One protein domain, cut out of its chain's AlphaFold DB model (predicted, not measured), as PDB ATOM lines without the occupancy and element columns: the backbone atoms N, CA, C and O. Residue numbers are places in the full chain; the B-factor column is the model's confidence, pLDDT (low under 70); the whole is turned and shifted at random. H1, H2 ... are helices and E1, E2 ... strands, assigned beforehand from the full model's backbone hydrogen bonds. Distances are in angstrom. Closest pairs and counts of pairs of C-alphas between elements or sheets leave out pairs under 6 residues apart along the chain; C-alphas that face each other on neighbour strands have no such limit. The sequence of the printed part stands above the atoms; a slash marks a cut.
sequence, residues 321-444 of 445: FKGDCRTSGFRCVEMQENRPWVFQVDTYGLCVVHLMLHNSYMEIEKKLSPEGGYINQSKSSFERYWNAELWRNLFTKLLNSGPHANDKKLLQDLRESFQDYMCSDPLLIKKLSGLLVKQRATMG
ATOM      1  N   PHE A 321      73.985 -23.627  34.202       89.81
ATOM      2  CA  PHE A 321      75.246 -23.153  33.653       89.81
ATOM      3  C   PHE A 321      75.676 -23.947  32.430       89.81
ATOM      4  O   PHE A 321      75.450 -25.148  32.310       89.81
ATOM      5  N   LYS A 322      76.373 -23.259  31.528       85.75
ATOM      6  CA  LYS A 322      77.083 -23.863  30.402       85.75
ATOM      7  C   LYS A 322      78.492 -23.291  30.350       85.75
ATOM      8  O   LYS A 322      78.805 -22.381  29.588       85.75
ATOM      9  N   GLY A 323      79.335 -23.810  31.235       77.06
ATOM     10  CA  GLY A 323      80.768 -23.531  31.289       77.06
ATOM     11  C   GLY A 323      81.582 -24.817  31.209       77.06
ATOM     12  O   GLY A 323      81.067 -25.898  31.469       77.06
ATOM     13  N   ASP A 324      82.857 -24.699  30.853       74.44
ATOM     14  CA  ASP A 324      83.811 -25.808  30.901       74.44
ATOM     15  C   ASP A 324      84.869 -25.476  31.953       74.44
ATOM     16  O   ASP A 324      85.439 -24.380  31.936       74.44
ATOM     17  N   CYS A 325      85.152 -26.412  32.860       68.31
ATOM     18  CA  CYS A 325      86.228 -26.262  33.833       68.31
ATOM     19  C   CYS A 325      87.632 -26.384  33.183       68.31
ATOM     20  O   CYS A 325      88.639 -26.091  33.836       68.31
ATOM     21  N   ARG A 326      87.719 -26.759  31.897       54.78
ATOM     22  CA  ARG A 326      88.903 -26.814  31.009       54.78
ATOM     23  C   ARG A 326      90.042 -27.727  31.456       54.78
ATOM     24  O   ARG A 326      91.033 -27.854  30.743       54.78
ATOM     25  N   THR A 327      89.893 -28.401  32.590       58.69
ATOM     26  CA  THR A 327      90.812 -29.443  33.043       58.69
ATOM     27  C   THR A 327      90.164 -30.779  32.743       58.69
ATOM     28  O   THR A 327      89.169 -31.128  33.371       58.69
ATOM     29  N   SER A 328      90.689 -31.504  31.754       57.03
ATOM     30  CA  SER A 328      90.043 -32.691  31.172       57.03
ATOM     31  C   SER A 328      89.581 -33.720  32.212       57.03
ATOM     32  O   SER A 328      88.482 -34.243  32.071       57.03
ATOM     33  N   GLY A 329      90.360 -33.945  33.276       61.81
ATOM     34  CA  GLY A 329      90.022 -34.877  34.362       61.81
ATOM     35  C   GLY A 329      88.899 -34.428  35.308       61.81
ATOM     36  O   GLY A 329      88.354 -35.261  36.024       61.81
ATOM     37  N   PHE A 330      88.517 -33.148  35.300       69.88
ATOM     38  CA  PHE A 330      87.486 -32.577  36.181       69.88
ATOM     39  C   PHE A 330      86.214 -32.160  35.431       69.88
ATOM     40  O   PHE A 330      85.346 -31.498  35.999       69.88
ATOM     41  N   ARG A 331      86.097 -32.501  34.142       79.44
ATOM     42  CA  ARG A 331      84.894 -32.213  33.352       79.44
ATOM     43  C   ARG A 331      83.814 -33.217  33.728       79.44
ATOM     44  O   ARG A 331      83.976 -34.400  33.433       79.44
ATOM     45  N   CYS A 332      82.722 -32.759  34.339       87.25
ATOM     46  CA  CYS A 332      81.569 -33.621  34.593       87.25
ATOM     47  C   CYS A 332      80.930 -34.103  33.282       87.25
ATOM     48  O   CYS A 332      81.225 -33.583  32.201       87.25
ATOM     49  N   VAL A 333      80.050 -35.101  33.371       88.88
ATOM     50  CA  VAL A 333      79.390 -35.706  32.201       88.88
ATOM     51  C   VAL A 333      78.692 -34.636  31.357       88.88
ATOM     52  O   VAL A 333      78.865 -34.589  30.142       88.88
ATOM     53  N   GLU A 334      77.973 -33.720  31.999       90.12
ATOM     54  CA  GLU A 334      77.266 -32.619  31.347       90.12
ATOM     55  C   GLU A 334      78.224 -31.735  30.536       90.12
ATOM     56  O   GLU A 334      77.946 -31.420  29.380       90.12
ATOM     57  N   MET A 335      79.389 -31.392  31.097       87.56
ATOM     58  CA  MET A 335      80.416 -30.610  30.397       87.56
ATOM     59  C   MET A 335      81.006 -31.360  29.201       87.56
ATOM     60  O   MET A 335      81.311 -30.740  28.179       87.56
ATOM     61  N   GLN A 336      81.196 -32.677  29.319       85.81
ATOM     62  CA  GLN A 336      81.706 -33.514  28.228       85.81
ATOM     63  C   GLN A 336      80.697 -33.603  27.073       85.81
ATOM     64  O   GLN A 336      81.091 -33.615  25.908       85.81
ATOM     65  N   GLU A 337      79.404 -33.596  27.393       87.38
ATOM     66  CA  GLU A 337      78.293 -33.707  26.442       87.38
ATOM     67  C   GLU A 337      77.724 -32.357  25.986       87.38
ATOM     68  O   GLU A 337      76.754 -32.319  25.229       87.38
ATOM     69  N   ASN A 338      78.313 -31.242  26.431       86.31
ATOM     70  CA  ASN A 338      77.843 -29.884  26.146       86.31
ATOM     71  C   ASN A 338      76.396 -29.610  26.618       86.31
ATOM     72  O   ASN A 338      75.675 -28.801  26.014       86.31
ATOM     73  N   ARG A 339      75.980 -30.280  27.701       88.69
ATOM     74  CA  ARG A 339      74.700 -30.092  28.390       88.69
ATOM     75  C   ARG A 339      74.816 -29.063  29.525       88.69
ATOM     76  O   ARG A 339      75.921 -28.818  30.016       88.69
ATOM     77  N   PRO A 340      73.693 -28.449  29.934       90.38
ATOM     78  CA  PRO A 340      73.658 -27.603  31.118       90.38
ATOM     79  C   PRO A 340      73.973 -28.386  32.397       90.38
ATOM     80  O   PRO A 340      73.674 -29.578  32.485       90.38
ATOM     81  N   TRP A 341      74.544 -27.705  33.388       91.00
ATOM     82  CA  TRP A 341      74.868 -28.263  34.700       91.00
ATOM     83  C   TRP A 341      74.688 -27.228  35.816       91.00
ATOM     84  O   TRP A 341      74.724 -26.021  35.580       91.00
ATOM     85  N   VAL A 342      74.502 -27.720  37.039       91.19
ATOM     86  CA  VAL A 342      74.438 -26.952  38.289       91.19
ATOM     87  C   VAL A 342      75.336 -27.643  39.320       91.19
ATOM     88  O   VAL A 342      76.552 -27.496  39.257       91.19
ATOM     89  N   PHE A 343      74.790 -28.469  40.212       90.94
ATOM     90  CA  PHE A 343      75.560 -29.170  41.245       90.94
ATOM     91  C   PHE A 343      76.265 -30.434  40.736       90.94
ATOM     92  O   PHE A 343      77.120 -30.981  41.430       90.94
ATOM     93  N   GLN A 344      75.979 -30.876  39.505       90.50
ATOM     94  CA  GLN A 344      76.611 -32.063  38.918       90.50
ATOM     95  C   GLN A 344      78.135 -31.943  38.804       90.50
ATOM     96  O   GLN A 344      78.839 -32.950  38.791       90.50
ATOM     97  N   VAL A 345      78.668 -30.718  38.725       88.69
ATOM     98  CA  VAL A 345      80.119 -30.499  38.758       88.69
ATOM     99  C   VAL A 345      80.729 -30.973  40.082       88.69
ATOM    100  O   VAL A 345      81.778 -31.616  40.070       88.69
ATOM    101  N   ASP A 346      80.038 -30.750  41.201       89.94
ATOM    102  CA  ASP A 346      80.495 -31.143  42.533       89.94
ATOM    103  C   ASP A 346      80.216 -32.623  42.803       89.94
ATOM    104  O   ASP A 346      81.082 -33.311  43.344       89.94
ATOM    105  N   THR A 347      79.069 -33.167  42.368       90.88
ATOM    106  CA  THR A 347      78.817 -34.618  42.482       90.88
ATOM    107  C   THR A 347      79.834 -35.417  41.674       90.88
ATOM    108  O   THR A 347      80.323 -36.445  42.144       90.88
ATOM    109  N   TYR A 348      80.226 -34.920  40.498       88.94
ATOM    110  CA  TYR A 348      81.331 -35.477  39.730       88.94
ATOM    111  C   TYR A 348      82.676 -35.301  40.444       88.94
ATOM    112  O   TYR A 348      83.477 -36.232  40.478       88.94
ATOM    113  N   GLY A 349      82.926 -34.136  41.048       85.31
ATOM    114  CA  GLY A 349      84.119 -33.879  41.856       85.31
ATOM    115  C   GLY A 349      84.277 -34.868  43.015       85.31
ATOM    116  O   GLY A 349      85.380 -35.353  43.265       85.31
ATOM    117  N   LEU A 350      83.176 -35.268  43.661       87.88
ATOM    118  CA  LEU A 350      83.174 -36.299  44.706       87.88
ATOM    119  C   LEU A 350      83.611 -37.679  44.192       87.88
ATOM    120  O   LEU A 350      84.118 -38.486  44.972       87.88
ATOM    121  N   CYS A 351      83.527 -37.944  42.885       87.69
ATOM    122  CA  CYS A 351      84.087 -39.156  42.289       87.69
ATOM    123  C   CYS A 351      85.628 -39.189  42.309       87.69
ATOM    124  O   CYS A 351      86.200 -40.200  41.905       87.69
ATOM    125  N   VAL A 352      86.317 -38.165  42.839       81.06
ATOM    126  CA  VAL A 352      87.761 -38.213  43.151       81.06
ATOM    127  C   VAL A 352      88.131 -39.398  44.051       81.06
ATOM    128  O   VAL A 352      89.256 -39.889  43.996       81.06
ATOM    129  N   VAL A 353      87.177 -39.947  44.811       82.31
ATOM    130  CA  VAL A 353      87.363 -41.211  45.543       82.31
ATOM    131  C   VAL A 353      87.766 -42.375  44.627       82.31
ATOM    132  O   VAL A 353      88.459 -43.283  45.073       82.31
ATOM    133  N   HIS A 354      87.428 -42.337  43.333       83.50
ATOM    134  CA  HIS A 354      87.938 -43.287  42.341       83.50
ATOM    135  C   HIS A 354      89.465 -43.255  42.260       83.50
ATOM    136  O   HIS A 354      90.094 -44.310  42.211       83.50
ATOM    137  N   LEU A 355      90.067 -42.063  42.273       77.31
ATOM    138  CA  LEU A 355      91.520 -41.909  42.263       77.31
ATOM    139  C   LEU A 355      92.132 -42.526  43.525       77.31
ATOM    140  O   LEU A 355      93.153 -43.196  43.437       77.31
ATOM    141  N   MET A 356      91.477 -42.371  44.678       79.38
ATOM    142  CA  MET A 356      91.926 -42.983  45.935       79.38
ATOM    143  C   MET A 356      91.823 -44.515  45.918       79.38
ATOM    144  O   MET A 356      92.652 -45.188  46.525       79.38
ATOM    145  N   LEU A 357      90.821 -45.072  45.232       79.75
ATOM    146  CA  LEU A 357      90.616 -46.519  45.128       79.75
ATOM    147  C   LEU A 357      91.535 -47.170  44.093       79.75
ATOM    148  O   LEU A 357      92.170 -48.181  44.378       79.75
ATOM    149  N   HIS A 358      91.587 -46.609  42.888       77.88
ATOM    150  CA  HIS A 358      92.200 -47.241  41.719       77.88
ATOM    151  C   HIS A 358      93.557 -46.648  41.337       77.88
ATOM    152  O   HIS A 358      94.215 -47.175  40.442       77.88
ATOM    153  N   ASN A 359      93.977 -45.552  41.979       74.56
ATOM    154  CA  ASN A 359      95.182 -44.798  41.622       74.56
ATOM    155  C   ASN A 359      95.205 -44.354  40.143       74.56
ATOM    156  O   ASN A 359      96.255 -44.224  39.515       74.56
ATOM    157  N   SER A 360      94.022 -44.148  39.568       76.88
ATOM    158  CA  SER A 360      93.824 -43.691  38.198       76.88
ATOM    159  C   SER A 360      92.613 -42.766  38.112       76.88
ATOM    160  O   SER A 360      91.671 -42.853  38.910       76.88
ATOM    161  N   TYR A 361      92.642 -41.852  37.142       75.62
ATOM    162  CA  TYR A 361      91.478 -41.027  36.834       75.62
ATOM    163  C   TYR A 361      90.324 -41.902  36.346       75.62
ATOM    164  O   TYR A 361      90.530 -42.902  35.660       75.62
ATOM    165  N   MET A 362      89.104 -41.521  36.718       82.75
ATOM    166  CA  MET A 362      87.907 -42.269  36.357       82.75
ATOM    167  C   MET A 362      87.617 -42.144  34.863       82.75
ATOM    168  O   MET A 362      87.479 -41.040  34.337       82.75
ATOM    169  N   GLU A 363      87.457 -43.284  34.199       85.81
ATOM    170  CA  GLU A 363      86.900 -43.351  32.853       85.81
ATOM    171  C   GLU A 363      85.432 -43.760  32.906       85.81
ATOM    172  O   GLU A 363      85.065 -44.712  33.596       85.81
ATOM    173  N   ILE A 364      84.601 -43.064  32.134       88.69
ATOM    174  CA  ILE A 364      83.155 -43.279  32.102       88.69
ATOM    175  C   ILE A 364      82.779 -44.065  30.848       88.69
ATOM    176  O   ILE A 364      83.292 -43.816  29.754       88.69
ATOM    177  N   GLU A 365      81.851 -44.998  30.999       89.88
ATOM    178  CA  GLU A 365      81.157 -45.672  29.908       89.88
ATOM    179  C   GLU A 365      79.641 -45.519  30.036       89.88
ATOM    180  O   GLU A 365      79.094 -45.445  31.139       89.88
ATOM    181  N   LYS A 366      78.954 -45.501  28.890       90.06
ATOM    182  CA  LYS A 366      77.492 -45.533  28.827       90.06
ATOM    183  C   LYS A 366      77.018 -46.972  28.715       90.06
ATOM    184  O   LYS A 366      77.346 -47.655  27.747       90.06
ATOM    185  N   LYS A 367      76.207 -47.414  29.670       89.31
ATOM    186  CA  LYS A 367      75.545 -48.723  29.653       89.31
ATOM    187  C   LYS A 367      74.047 -48.568  29.486       89.31
ATOM    188  O   LYS A 367      73.468 -47.596  29.960       89.31
ATOM    189  N   LEU A 368      73.424 -49.537  28.826       88.00
ATOM    190  CA  LEU A 368      71.971 -49.594  28.734       88.00
ATOM    191  C   LEU A 368      71.392 -49.878  30.128       88.00
ATOM    192  O   LEU A 368      71.827 -50.817  30.796       88.00
ATOM    193  N   SER A 369      70.438 -49.062  30.569       83.50
ATOM    194  CA  SER A 369      69.715 -49.305  31.820       83.50
ATOM    195  C   SER A 369      68.650 -50.394  31.627       83.50
ATOM    196  O   SER A 369      68.014 -50.419  30.568       83.50
ATOM    197  N   PRO A 370      68.381 -51.248  32.638       77.62
ATOM    198  CA  PRO A 370      67.237 -52.167  32.625       77.62
ATOM    199  C   PRO A 370      65.883 -51.464  32.447       77.62
ATOM    200  O   PRO A 370      64.952 -52.046  31.901       77.62
ATOM    201  N   GLU A 371      65.785 -50.206  32.879       77.06
ATOM    202  CA  GLU A 371      64.573 -49.373  32.823       77.06
ATOM    203  C   GLU A 371      64.430 -48.619  31.484       77.06
ATOM    204  O   GLU A 371      63.477 -47.868  31.282       77.06
ATOM    205  N   GLY A 372      65.364 -48.832  30.550       76.81
ATOM    206  CA  GLY A 372      65.480 -48.083  29.300       76.81
ATOM    207  C   GLY A 372      66.393 -46.856  29.423       76.81
ATOM    208  O   GLY A 372      66.585 -46.289  30.495       76.81
ATOM    209  N   GLY A 373      66.999 -46.451  28.305       82.56
ATOM    210  CA  GLY A 373      67.968 -45.348  28.259       82.56
ATOM    211  C   GLY A 373      69.408 -45.762  28.583       82.56
ATOM    212  O   GLY A 373      69.731 -46.948  28.674       82.56
ATOM    213  N   TYR A 374      70.286 -44.766  28.720       85.25
ATOM    214  CA  TYR A 374      71.709 -44.956  29.008       85.25
ATOM    215  C   TYR A 374      72.063 -44.379  30.376       85.25
ATOM    216  O   TYR A 374      71.687 -43.251  30.682       85.25
ATOM    217  N   ILE A 375      72.830 -45.135  31.157       90.62
ATOM    218  CA  ILE A 375      73.418 -44.706  32.427       90.62
ATOM    219  C   ILE A 375      74.935 -44.649  32.310       90.62
ATOM    220  O   ILE A 375      75.561 -45.494  31.667       90.62
ATOM    221  N   ASN A 376      75.532 -43.661  32.963       91.00
ATOM    222  CA  ASN A 376      76.975 -43.526  33.073       91.00
ATOM    223  C   ASN A 376      77.499 -44.408  34.212       91.00
ATOM    224  O   ASN A 376      76.959 -44.391  35.323       91.00
ATOM    225  N   GLN A 377      78.556 -45.173  33.951       90.19
ATOM    226  CA  GLN A 377      79.260 -45.986  34.944       90.19
ATOM    227  C   GLN A 377      80.774 -45.832  34.806       90.19
ATOM    228  O   GLN A 377      81.270 -45.515  33.727       90.19
ATOM    229  N   SER A 378      81.508 -46.091  35.891       89.31
ATOM    230  CA  SER A 378      82.963 -46.251  35.813       89.31
ATOM    231  C   SER A 378      83.313 -47.535  35.058       89.31
ATOM    232  O   SER A 378      82.700 -48.578  35.301       89.31
ATOM    233  N   LYS A 379      84.314 -47.463  34.173       88.31
ATOM    234  CA  LYS A 379      84.875 -48.628  33.466       88.31
ATOM    235  C   LYS A 379      85.719 -49.534  34.362       88.31
ATOM    236  O   LYS A 379      85.949 -50.692  34.019       88.31
ATOM    237  N   SER A 380      86.234 -49.005  35.469       86.00
ATOM    238  CA  SER A 380      87.178 -49.722  36.324       86.00
ATOM    239  C   SER A 380      86.512 -50.908  37.016       86.00
ATOM    240  O   SER A 380      85.407 -50.804  37.551       86.00
ATOM    241  N   SER A 381      87.207 -52.044  37.050       87.12
ATOM    242  CA  SER A 381      86.783 -53.202  37.834       87.12
ATOM    243  C   SER A 381      87.098 -53.000  39.313       87.12
ATOM    244  O   SER A 381      88.182 -52.535  39.660       87.12
ATOM    245  N   PHE A 382      86.184 -53.412  40.189       88.31
ATOM    246  CA  PHE A 382      86.425 -53.428  41.630       88.31
ATOM    247  C   PHE A 382      87.203 -54.675  42.057       88.31
ATOM    248  O   PHE A 382      86.972 -55.768  41.534       88.31
ATOM    249  N   GLU A 383      88.086 -54.514  43.042       83.56
ATOM    250  CA  GLU A 383      88.808 -55.634  43.642       83.56
ATOM    251  C   GLU A 383      87.855 -56.617  44.331       83.56
ATOM    252  O   GLU A 383      86.838 -56.232  44.912       83.56
ATOM    253  N   ARG A 384      88.216 -57.906  44.324       81.56
ATOM    254  CA  ARG A 384      87.344 -58.990  44.824       81.56
ATOM    255  C   ARG A 384      86.961 -58.858  46.298       81.56
ATOM    256  O   ARG A 384      85.928 -59.375  46.704       81.56
ATOM    257  N   TYR A 385      87.810 -58.222  47.098       81.88
ATOM    258  CA  TYR A 385      87.617 -58.054  48.539       81.88
ATOM    259  C   TYR A 385      86.950 -56.719  48.907       81.88
ATOM    260  O   TYR A 385      86.794 -56.421  50.091       81.88
ATOM    261  N   TRP A 386      86.583 -55.892  47.923       85.00
ATOM    262  CA  TRP A 386      85.836 -54.658  48.158       85.00
ATOM    263  C   TRP A 386      84.332 -54.907  48.140       85.00
ATOM    264  O   TRP A 386      83.837 -55.811  47.467       85.00
ATOM    265  N   ASN A 387      83.581 -54.035  48.814       88.75
ATOM    266  CA  ASN A 387      82.134 -53.968  48.649       88.75
ATOM    267  C   ASN A 387      81.793 -53.298  47.304       88.75
ATOM    268  O   ASN A 387      81.476 -52.110  47.234       88.75
ATOM    269  N   ALA A 388      81.936 -54.060  46.216       91.62
ATOM    270  CA  ALA A 388      81.755 -53.579  44.848       91.62
ATOM    271  C   ALA A 388      80.350 -53.014  44.594       91.62
ATOM    272  O   ALA A 388      80.191 -52.099  43.790       91.62
ATOM    273  N   GLU A 389      79.328 -53.537  45.276       92.69
ATOM    274  CA  GLU A 389      77.959 -53.038  45.158       92.69
ATOM    275  C   GLU A 389      77.810 -51.640  45.763       92.69
ATOM    276  O   GLU A 389      77.273 -50.753  45.100       92.69
ATOM    277  N   LEU A 390      78.357 -51.422  46.963       94.06
ATOM    278  CA  LEU A 390      78.346 -50.120  47.631       94.06
ATOM    279  C   LEU A 390      79.067 -49.051  46.795       94.06
ATOM    280  O   LEU A 390      78.522 -47.973  46.558       94.06
ATOM    281  N   TRP A 391      80.262 -49.367  46.287       93.75
ATOM    282  CA  TRP A 391      81.022 -48.450  45.433       93.75
ATOM    283  C   TRP A 391      80.336 -48.193  44.091       93.75
ATOM    284  O   TRP A 391      80.261 -47.049  43.648       93.75
ATOM    285  N   ARG A 392      79.778 -49.228  43.452       92.50
ATOM    286  CA  ARG A 392      79.005 -49.061  42.216       92.50
ATOM    287  C   ARG A 392      77.795 -48.158  42.438       92.50
ATOM    288  O   ARG A 392      77.571 -47.260  41.635       92.50
ATOM    289  N   ASN A 393      77.061 -48.353  43.533       94.06
ATOM    290  CA  ASN A 393      75.934 -47.502  43.903       94.06
ATOM    291  C   ASN A 393      76.368 -46.038  44.086       94.06
ATOM    292  O   ASN A 393      75.707 -45.150  43.552       94.06
ATOM    293  N   LEU A 394      77.506 -45.789  44.749       94.50
ATOM    294  CA  LEU A 394      78.085 -44.447  44.887       94.50
ATOM    295  C   LEU A 394      78.315 -43.784  43.523       94.50
ATOM    296  O   LEU A 394      77.749 -42.727  43.251       94.50
ATOM    297  N   PHE A 395      79.116 -44.410  42.655       93.75
ATOM    298  CA  PHE A 395      79.466 -43.818  41.363       93.75
ATOM    299  C   PHE A 395      78.248 -43.661  40.453       93.75
ATOM    300  O   PHE A 395      78.086 -42.617  39.830       93.75
ATOM    301  N   THR A 396      77.359 -44.657  40.393       92.56
ATOM    302  CA  THR A 396      76.148 -44.568  39.570       92.56
ATOM    303  C   THR A 396      75.243 -43.429  40.029       92.56
ATOM    304  O   THR A 396      74.772 -42.669  39.187       92.56
ATOM    305  N   LYS A 397      75.033 -43.249  41.337       92.81
ATOM    306  CA  LYS A 397      74.212 -42.148  41.856       92.81
ATOM    307  C   LYS A 397      74.835 -40.774  41.585       92.81
ATOM    308  O   LYS A 397      74.134 -39.882  41.120       92.81
ATOM    309  N   LEU A 398      76.140 -40.610  41.814       92.88
ATOM    310  CA  LEU A 398      76.831 -39.327  41.618       92.88
ATOM    311  C   LEU A 398      76.955 -38.913  40.140       92.88
ATOM    312  O   LEU A 398      76.838 -37.729  39.830       92.88
ATOM    313  N   LEU A 399      77.171 -39.876  39.232       92.12
ATOM    314  CA  LEU A 399      77.346 -39.636  37.791       92.12
ATOM    315  C   LEU A 399      76.043 -39.391  37.024       92.12
ATOM    316  O   LEU A 399      76.091 -38.965  35.872       92.12
ATOM    317  N   ASN A 400      74.897 -39.723  37.616       90.44
ATOM    318  CA  ASN A 400      73.599 -39.669  36.942       90.44
ATOM    319  C   ASN A 400      72.592 -38.785  37.700       90.44
ATOM    320  O   ASN A 400      71.385 -38.979  37.562       90.44
ATOM    321  N   SER A 401      73.073 -37.822  38.498       86.06
ATOM    322  CA  SER A 401      72.206 -36.818  39.131       86.06
ATOM    323  C   SER A 401      71.704 -35.802  38.097       86.06
ATOM    324  O   SER A 401      72.459 -35.316  37.253       86.06
ATOM    325  N   GLY A 402      70.410 -35.484  38.142       81.06
ATOM    326  CA  GLY A 402      69.788 -34.476  37.277       81.06
ATOM    327  C   GLY A 402      69.865 -33.059  37.869       81.06
ATOM    328  O   GLY A 402      70.019 -32.918  39.077       81.06
ATOM    329  N   PRO A 403      69.682 -31.993  37.066       73.31
ATOM    330  CA  PRO A 403      69.809 -30.597  37.525       73.31
ATOM    331  C   PRO A 403      68.755 -30.167  38.560       73.31
ATOM    332  O   PRO A 403      68.938 -29.172  39.253       73.31
ATOM    333  N   HIS A 404      67.664 -30.925  38.687       75.31
ATOM    334  CA  HIS A 404      66.608 -30.709  39.684       75.31
ATOM    335  C   HIS A 404      66.510 -31.859  40.693       75.31
ATOM    336  O   HIS A 404      65.501 -32.004  41.384       75.31
ATOM    337  N   ALA A 405      67.527 -32.722  40.747       82.00
ATOM    338  CA  ALA A 405      67.577 -33.778  41.737       82.00
ATOM    339  C   ALA A 405      67.765 -33.184  43.138       82.00
ATOM    340  O   ALA A 405      68.357 -32.123  43.330       82.00
ATOM    341  N   ASN A 406      67.263 -33.889  44.149       88.06
ATOM    342  CA  ASN A 406      67.525 -33.524  45.534       88.06
ATOM    343  C   ASN A 406      68.916 -34.033  45.936       88.06
ATOM    344  O   ASN A 406      69.038 -35.068  46.596       88.06
ATOM    345  N   ASP A 407      69.963 -33.307  45.531       88.19
ATOM    346  CA  ASP A 407      71.358 -33.683  45.796       88.19
ATOM    347  C   ASP A 407      71.640 -33.817  47.298       88.19
ATOM    348  O   ASP A 407      72.385 -34.696  47.722       88.19
ATOM    349  N   LYS A 408      70.977 -33.014  48.141       89.81
ATOM    350  CA  LYS A 408      71.097 -33.135  49.599       89.81
ATOM    351  C   LYS A 408      70.640 -34.510  50.081       89.81
ATOM    352  O   LYS A 408      71.362 -35.156  50.838       89.81
ATOM    353  N   LYS A 409      69.459 -34.960  49.647       92.25
ATOM    354  CA  LYS A 409      68.941 -36.284  50.013       92.25
ATOM    355  C   LYS A 409      69.815 -37.391  49.425       92.25
ATOM    356  O   LYS A 409      70.153 -38.327  50.138       92.25
ATOM    357  N   LEU A 410      70.261 -37.235  48.177       93.19
ATOM    358  CA  LEU A 410      71.183 -38.166  47.524       93.19
ATOM    359  C   LEU A 410      72.462 -38.380  48.348       93.19
ATOM    360  O   LEU A 410      72.842 -39.518  48.616       93.19
ATOM    361  N   LEU A 411      73.112 -37.291  48.771       93.06
ATOM    362  CA  LEU A 411      74.346 -37.331  49.558       93.06
ATOM    363  C   LEU A 411      74.118 -37.870  50.976       93.06
ATOM    364  O   LEU A 411      74.974 -38.588  51.490       93.06
ATOM    365  N   GLN A 412      72.973 -37.565  51.596       93.69
ATOM    366  CA  GLN A 412      72.581 -38.145  52.886       93.69
ATOM    367  C   GLN A 412      72.427 -39.665  52.785       93.69
ATOM    368  O   GLN A 412      73.069 -40.379  53.548       93.69
ATOM    369  N   ASP A 413      71.680 -40.156  51.796       94.19
ATOM    370  CA  ASP A 413      71.445 -41.592  51.599       94.19
ATOM    371  C   ASP A 413      72.747 -42.342  51.285       94.19
ATOM    372  O   ASP A 413      72.984 -43.454  51.758       94.19
ATOM    373  N   LEU A 414      73.622 -41.730  50.480       94.69
ATOM    374  CA  LEU A 414      74.947 -42.277  50.200       94.69
ATOM    375  C   LEU A 414      75.785 -42.349  51.478       94.69
ATOM    376  O   LEU A 414      76.330 -43.408  51.784       94.69
ATOM    377  N   ARG A 415      75.850 -41.271  52.263       92.44
ATOM    378  CA  ARG A 415      76.573 -41.260  53.538       92.44
ATOM    379  C   ARG A 415      76.048 -42.330  54.496       92.44
ATOM    380  O   ARG A 415      76.862 -43.066  55.049       92.44
ATOM    381  N   GLU A 416      74.731 -42.427  54.663       94.00
ATOM    382  CA  GLU A 416      74.079 -43.434  55.509       94.00
ATOM    383  C   GLU A 416      74.474 -44.849  55.066       94.00
ATOM    384  O   GLU A 416      74.948 -45.627  55.887       94.00
ATOM    385  N   SER A 417      74.454 -45.149  53.761       95.38
ATOM    386  CA  SER A 417      74.849 -46.477  53.260       95.38
ATOM    387  C   SER A 417      76.302 -46.863  53.588       95.38
ATOM    388  O   SER A 417      76.594 -48.024  53.887       95.38
ATOM    389  N   PHE A 418      77.227 -45.898  53.576       90.62
ATOM    390  CA  PHE A 418      78.620 -46.130  53.969       90.62
ATOM    391  C   PHE A 418      78.773 -46.255  55.486       90.62
ATOM    392  O   PHE A 418      79.582 -47.056  55.952       90.62
ATOM    393  N   GLN A 419      78.003 -45.488  56.260       88.88
ATOM    394  CA  GLN A 419      77.978 -45.602  57.716       88.88
ATOM    395  C   GLN A 419      77.433 -46.963  58.150       88.88
ATOM    396  O   GLN A 419      78.073 -47.630  58.958       88.88
ATOM    397  N   ASP A 420      76.331 -47.412  57.555       90.19
ATOM    398  CA  ASP A 420      75.738 -48.723  57.813       90.19
ATOM    399  C   ASP A 420      76.721 -49.846  57.483       90.19
ATOM    400  O   ASP A 420      76.920 -50.754  58.287       90.19
ATOM    401  N   TYR A 421      77.420 -49.750  56.346       89.44
ATOM    402  CA  TYR A 421      78.471 -50.705  56.002       89.44
ATOM    403  C   TYR A 421      79.602 -50.717  57.037       89.44
ATOM    404  O   TYR A 421      79.996 -51.788  57.499       89.44
ATOM    405  N   MET A 422      80.096 -49.550  57.457       84.19
ATOM    406  CA  MET A 422      81.147 -49.464  58.474       84.19
ATOM    407  C   MET A 422      80.695 -50.009  59.836       84.19
ATOM    408  O   MET A 422      81.498 -50.618  60.536       84.19
ATOM    409  N   CYS A 423      79.426 -49.816  60.199       87.19
ATOM    410  CA  CYS A 423      78.836 -50.297  61.448       87.19
ATOM    411  C   CYS A 423      78.410 -51.773  61.398       87.19
ATOM    412  O   CYS A 423      78.206 -52.371  62.452       87.19
ATOM    413  N   SER A 424      78.290 -52.364  60.205       88.69
ATOM    414  CA  SER A 424      77.856 -53.757  60.030       88.69
ATOM    415  C   SER A 424      78.836 -54.784  60.609       88.69
ATOM    416  O   SER A 424      78.417 -55.868  61.012       88.69
ATOM    417  N   ASP A 425      80.125 -54.440  60.691       86.62
ATOM    418  CA  ASP A 425      81.168 -55.294  61.255       86.62
ATOM    419  C   ASP A 425      82.120 -54.475  62.151       86.62
ATOM    420  O   ASP A 425      82.880 -53.634  61.654       86.62
ATOM    421  N   PRO A 426      82.159 -54.737  63.473       86.56
ATOM    422  CA  PRO A 426      83.084 -54.079  64.396       86.56
ATOM    423  C   PRO A 426      84.567 -54.182  63.995       86.56
ATOM    424  O   PRO A 426      85.373 -53.320  64.366       86.56
ATOM    425  N   LEU A 427      84.958 -55.211  63.232       84.50
ATOM    426  CA  LEU A 427      86.321 -55.354  62.721       84.50
ATOM    427  C   LEU A 427      86.672 -54.271  61.694       84.50
ATOM    428  O   LEU A 427      87.832 -53.854  61.649       84.50
ATOM    429  N   LEU A 428      85.705 -53.775  60.914       81.19
ATOM    430  CA  LEU A 428      85.923 -52.678  59.966       81.19
ATOM    431  C   LEU A 428      86.274 -51.385  60.699       81.19
ATOM    432  O   LEU A 428      87.247 -50.722  60.337       81.19
ATOM    433  N   ILE A 429      85.551 -51.070  61.778       79.81
ATOM    434  CA  ILE A 429      85.847 -49.911  62.632       79.81
ATOM    435  C   ILE A 429      87.234 -50.062  63.256       79.81
ATOM    436  O   ILE A 429      88.057 -49.152  63.159       79.81
ATOM    437  N   LYS A 430      87.546 -51.235  63.824       79.00
ATOM    438  CA  LYS A 430      88.866 -51.501  64.417       79.00
ATOM    439  C   LYS A 430      89.997 -51.356  63.393       79.00
ATOM    440  O   LYS A 430      91.039 -50.772  63.698       79.00
ATOM    441  N   LYS A 431      89.795 -51.862  62.172       82.44
ATOM    442  CA  LYS A 431      90.746 -51.727  61.063       82.44
ATOM    443  C   LYS A 431      90.926 -50.262  60.668       82.44
ATOM    444  O   LYS A 431      92.068 -49.827  60.540       82.44
ATOM    445  N   LEU A 432      89.839 -49.501  60.529       77.94
ATOM    446  CA  LEU A 432      89.883 -48.071  60.218       77.94
ATOM    447  C   LEU A 432      90.655 -47.294  61.286       77.94
ATOM    448  O   LEU A 432      91.565 -46.546  60.944       77.94
ATOM    449  N   SER A 433      90.368 -47.515  62.572       75.19
ATOM    450  CA  SER A 433      91.113 -46.876  63.662       75.19
ATOM    451  C   SER A 433      92.612 -47.180  63.579       75.19
ATOM    452  O   SER A 433      93.430 -46.272  63.709       75.19
ATOM    453  N   GLY A 434      92.985 -48.433  63.292       76.00
ATOM    454  CA  GLY A 434      94.385 -48.814  63.094       76.00
ATOM    455  C   GLY A 434      95.041 -48.123  61.891       76.00
ATOM    456  O   GLY A 434      96.196 -47.709  61.978       76.00
ATOM    457  N   LEU A 435      94.313 -47.963  60.782       78.88
ATOM    458  CA  LEU A 435      94.795 -47.241  59.600       78.88
ATOM    459  C   LEU A 435      94.961 -45.741  59.872       78.88
ATOM    460  O   LEU A 435      95.982 -45.182  59.487       78.88
ATOM    461  N   LEU A 436      94.030 -45.112  60.592       72.75
ATOM    462  CA  LEU A 436      94.122 -43.697  60.972       72.75
ATOM    463  C   LEU A 436      95.314 -43.427  61.899       72.75
ATOM    464  O   LEU A 436      95.993 -42.416  61.747       72.75
ATOM    465  N   VAL A 437      95.610 -44.337  62.833       75.69
ATOM    466  CA  VAL A 437      96.811 -44.236  63.683       75.69
ATOM    467  C   VAL A 437      98.081 -44.311  62.838       75.69
ATOM    468  O   VAL A 437      98.979 -43.490  63.015       75.69
ATOM    469  N   LYS A 438      98.147 -45.253  61.888       72.69
ATOM    470  CA  LYS A 438      99.284 -45.357  60.960       72.69
ATOM    471  C   LYS A 438      99.429 -44.103  60.103       72.69
ATOM    472  O   LYS A 438     100.535 -43.596  59.985       72.69
ATOM    473  N   GLN A 439      98.324 -43.586  59.569       69.81
ATOM    474  CA  GLN A 439      98.310 -42.366  58.767       69.81
ATOM    475  C   GLN A 439      98.841 -41.169  59.567       69.81
ATOM    476  O   GLN A 439      99.727 -40.462  59.095       69.81
ATOM    477  N   ARG A 440      98.374 -40.985  60.809       65.38
ATOM    478  CA  ARG A 440      98.880 -39.929  61.702       65.38
ATOM    479  C   ARG A 440     100.371 -40.086  61.990       65.38
ATOM    480  O   ARG A 440     101.098 -39.107  61.927       65.38
ATOM    481  N   ALA A 441     100.838 -41.310  62.239       64.56
ATOM    482  CA  ALA A 441     102.260 -41.575  62.452       64.56
ATOM    483  C   ALA A 441     103.112 -41.253  61.210       64.56
ATOM    484  O   ALA A 441     104.225 -40.756  61.349       64.56
ATOM    485  N   THR A 442     102.592 -41.496  60.003       59.50
ATOM    486  CA  THR A 442     103.280 -41.149  58.748       59.50
ATOM    487  C   THR A 442     103.233 -39.662  58.403       59.50
ATOM    488  O   THR A 442     104.093 -39.202  57.661       59.50
ATOM    489  N   MET A 443     102.252 -38.917  58.919       49.00
ATOM    490  CA  MET A 443     102.087 -37.480  58.658       49.00
ATOM    491  C   MET A 443     102.879 -36.584  59.625       49.00
ATOM    492  O   MET A 443     102.931 -35.381  59.408       49.00
ATOM    493  N   GLY A 444     103.543 -37.158  60.636       43.16
ATOM    494  CA  GLY A 444     104.397 -36.419  61.570       43.16
ATOM    495  C   GLY A 444     103.607 -35.597  62.595       43.16
ATOM    496  O   GLY A 444     102.571 -35.009  62.287       43.16
TER     497      GLY A 444
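Overview. This is residues 321 to 444 of the 445 residues of the protein "BUB1 N-terminal domain-containing protein" of Prunus armeniaca (UniProt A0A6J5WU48). Helix H4 is the core, with the longer H5 folded back side by side with it, the strand hairpin E1-E2 packed on it through E2, and the short H2 at its last residues. H6 turns a corner after H5 and is an arm whose residues 433 to 443 stick out. The 124 printed residues hold H1, H2, H3, E1, E2, H4, H5 and H6 in that order, mostly helix, with one antiparallel sheet, E1 - E2. The whole is only just compact, close to loose, with a radius of gyration of the C-alphas of 16.4 A and spans of 45 by 37 by 28 A.

Along the chain. After residues 321 to 332, with no named element, H1 is residues 333 to 336, beginning at C-alpha 333 (79.390, -35.706, 32.201). H2 is residues 344 to 350 and H3 353 to 358. E1, 364 to 368, and E2, 374 to 378, measure 13.3 and 13.2 A. H4, 388 to 399, measures 16.2 A, H5, 407 to 424, 25.5 A, and H6, 426 to 443, 25.9 A, ending at C-alpha 443 (102.087, -37.480, 58.658).

Arrangement. H4 and H5 form a helical hairpin and touch, closest at the C-alphas of Leu 394 and Leu 414, 6.5 A, at a shallow tilt of 11 degrees, opposite ways. The closest C-alphas of H4 and E2 are Thr 396 and Gln 377, 5.8 A. In the hairpin E1 and E2, N 365 and O 377 are within hydrogen-bond range at 2.8 A. H4 touches H2 with residues 398 to 399 alone, closest at the C-alphas of Leu 398 and Thr 347, 5.2 A. H3 and H4 are near each other, with 6 pairs of C-alphas within 10 A. H1 and H2 are close but not clearly touching, with the C-alphas of Glu 334 and Gln 344 closest at 7.6 A. H5 and H6 only just touch, with 3 pairs of C-alphas within 8 A, the closest Met 422 and Leu 428, 5.9 A, only at the corner and about perpendicular at 76 degrees. Each O i to N i+4 pair is within hydrogen-bond range in H2 to H6; H1 is too short for one.

Size, cuts and confidence. The C-alphas of Gly 372 and Gly 444, the farthest apart, are 51.9 A apart. The printed part has no cut and no long link. pLDDT is under 70 at residues 325 to 330 and 439 to 444.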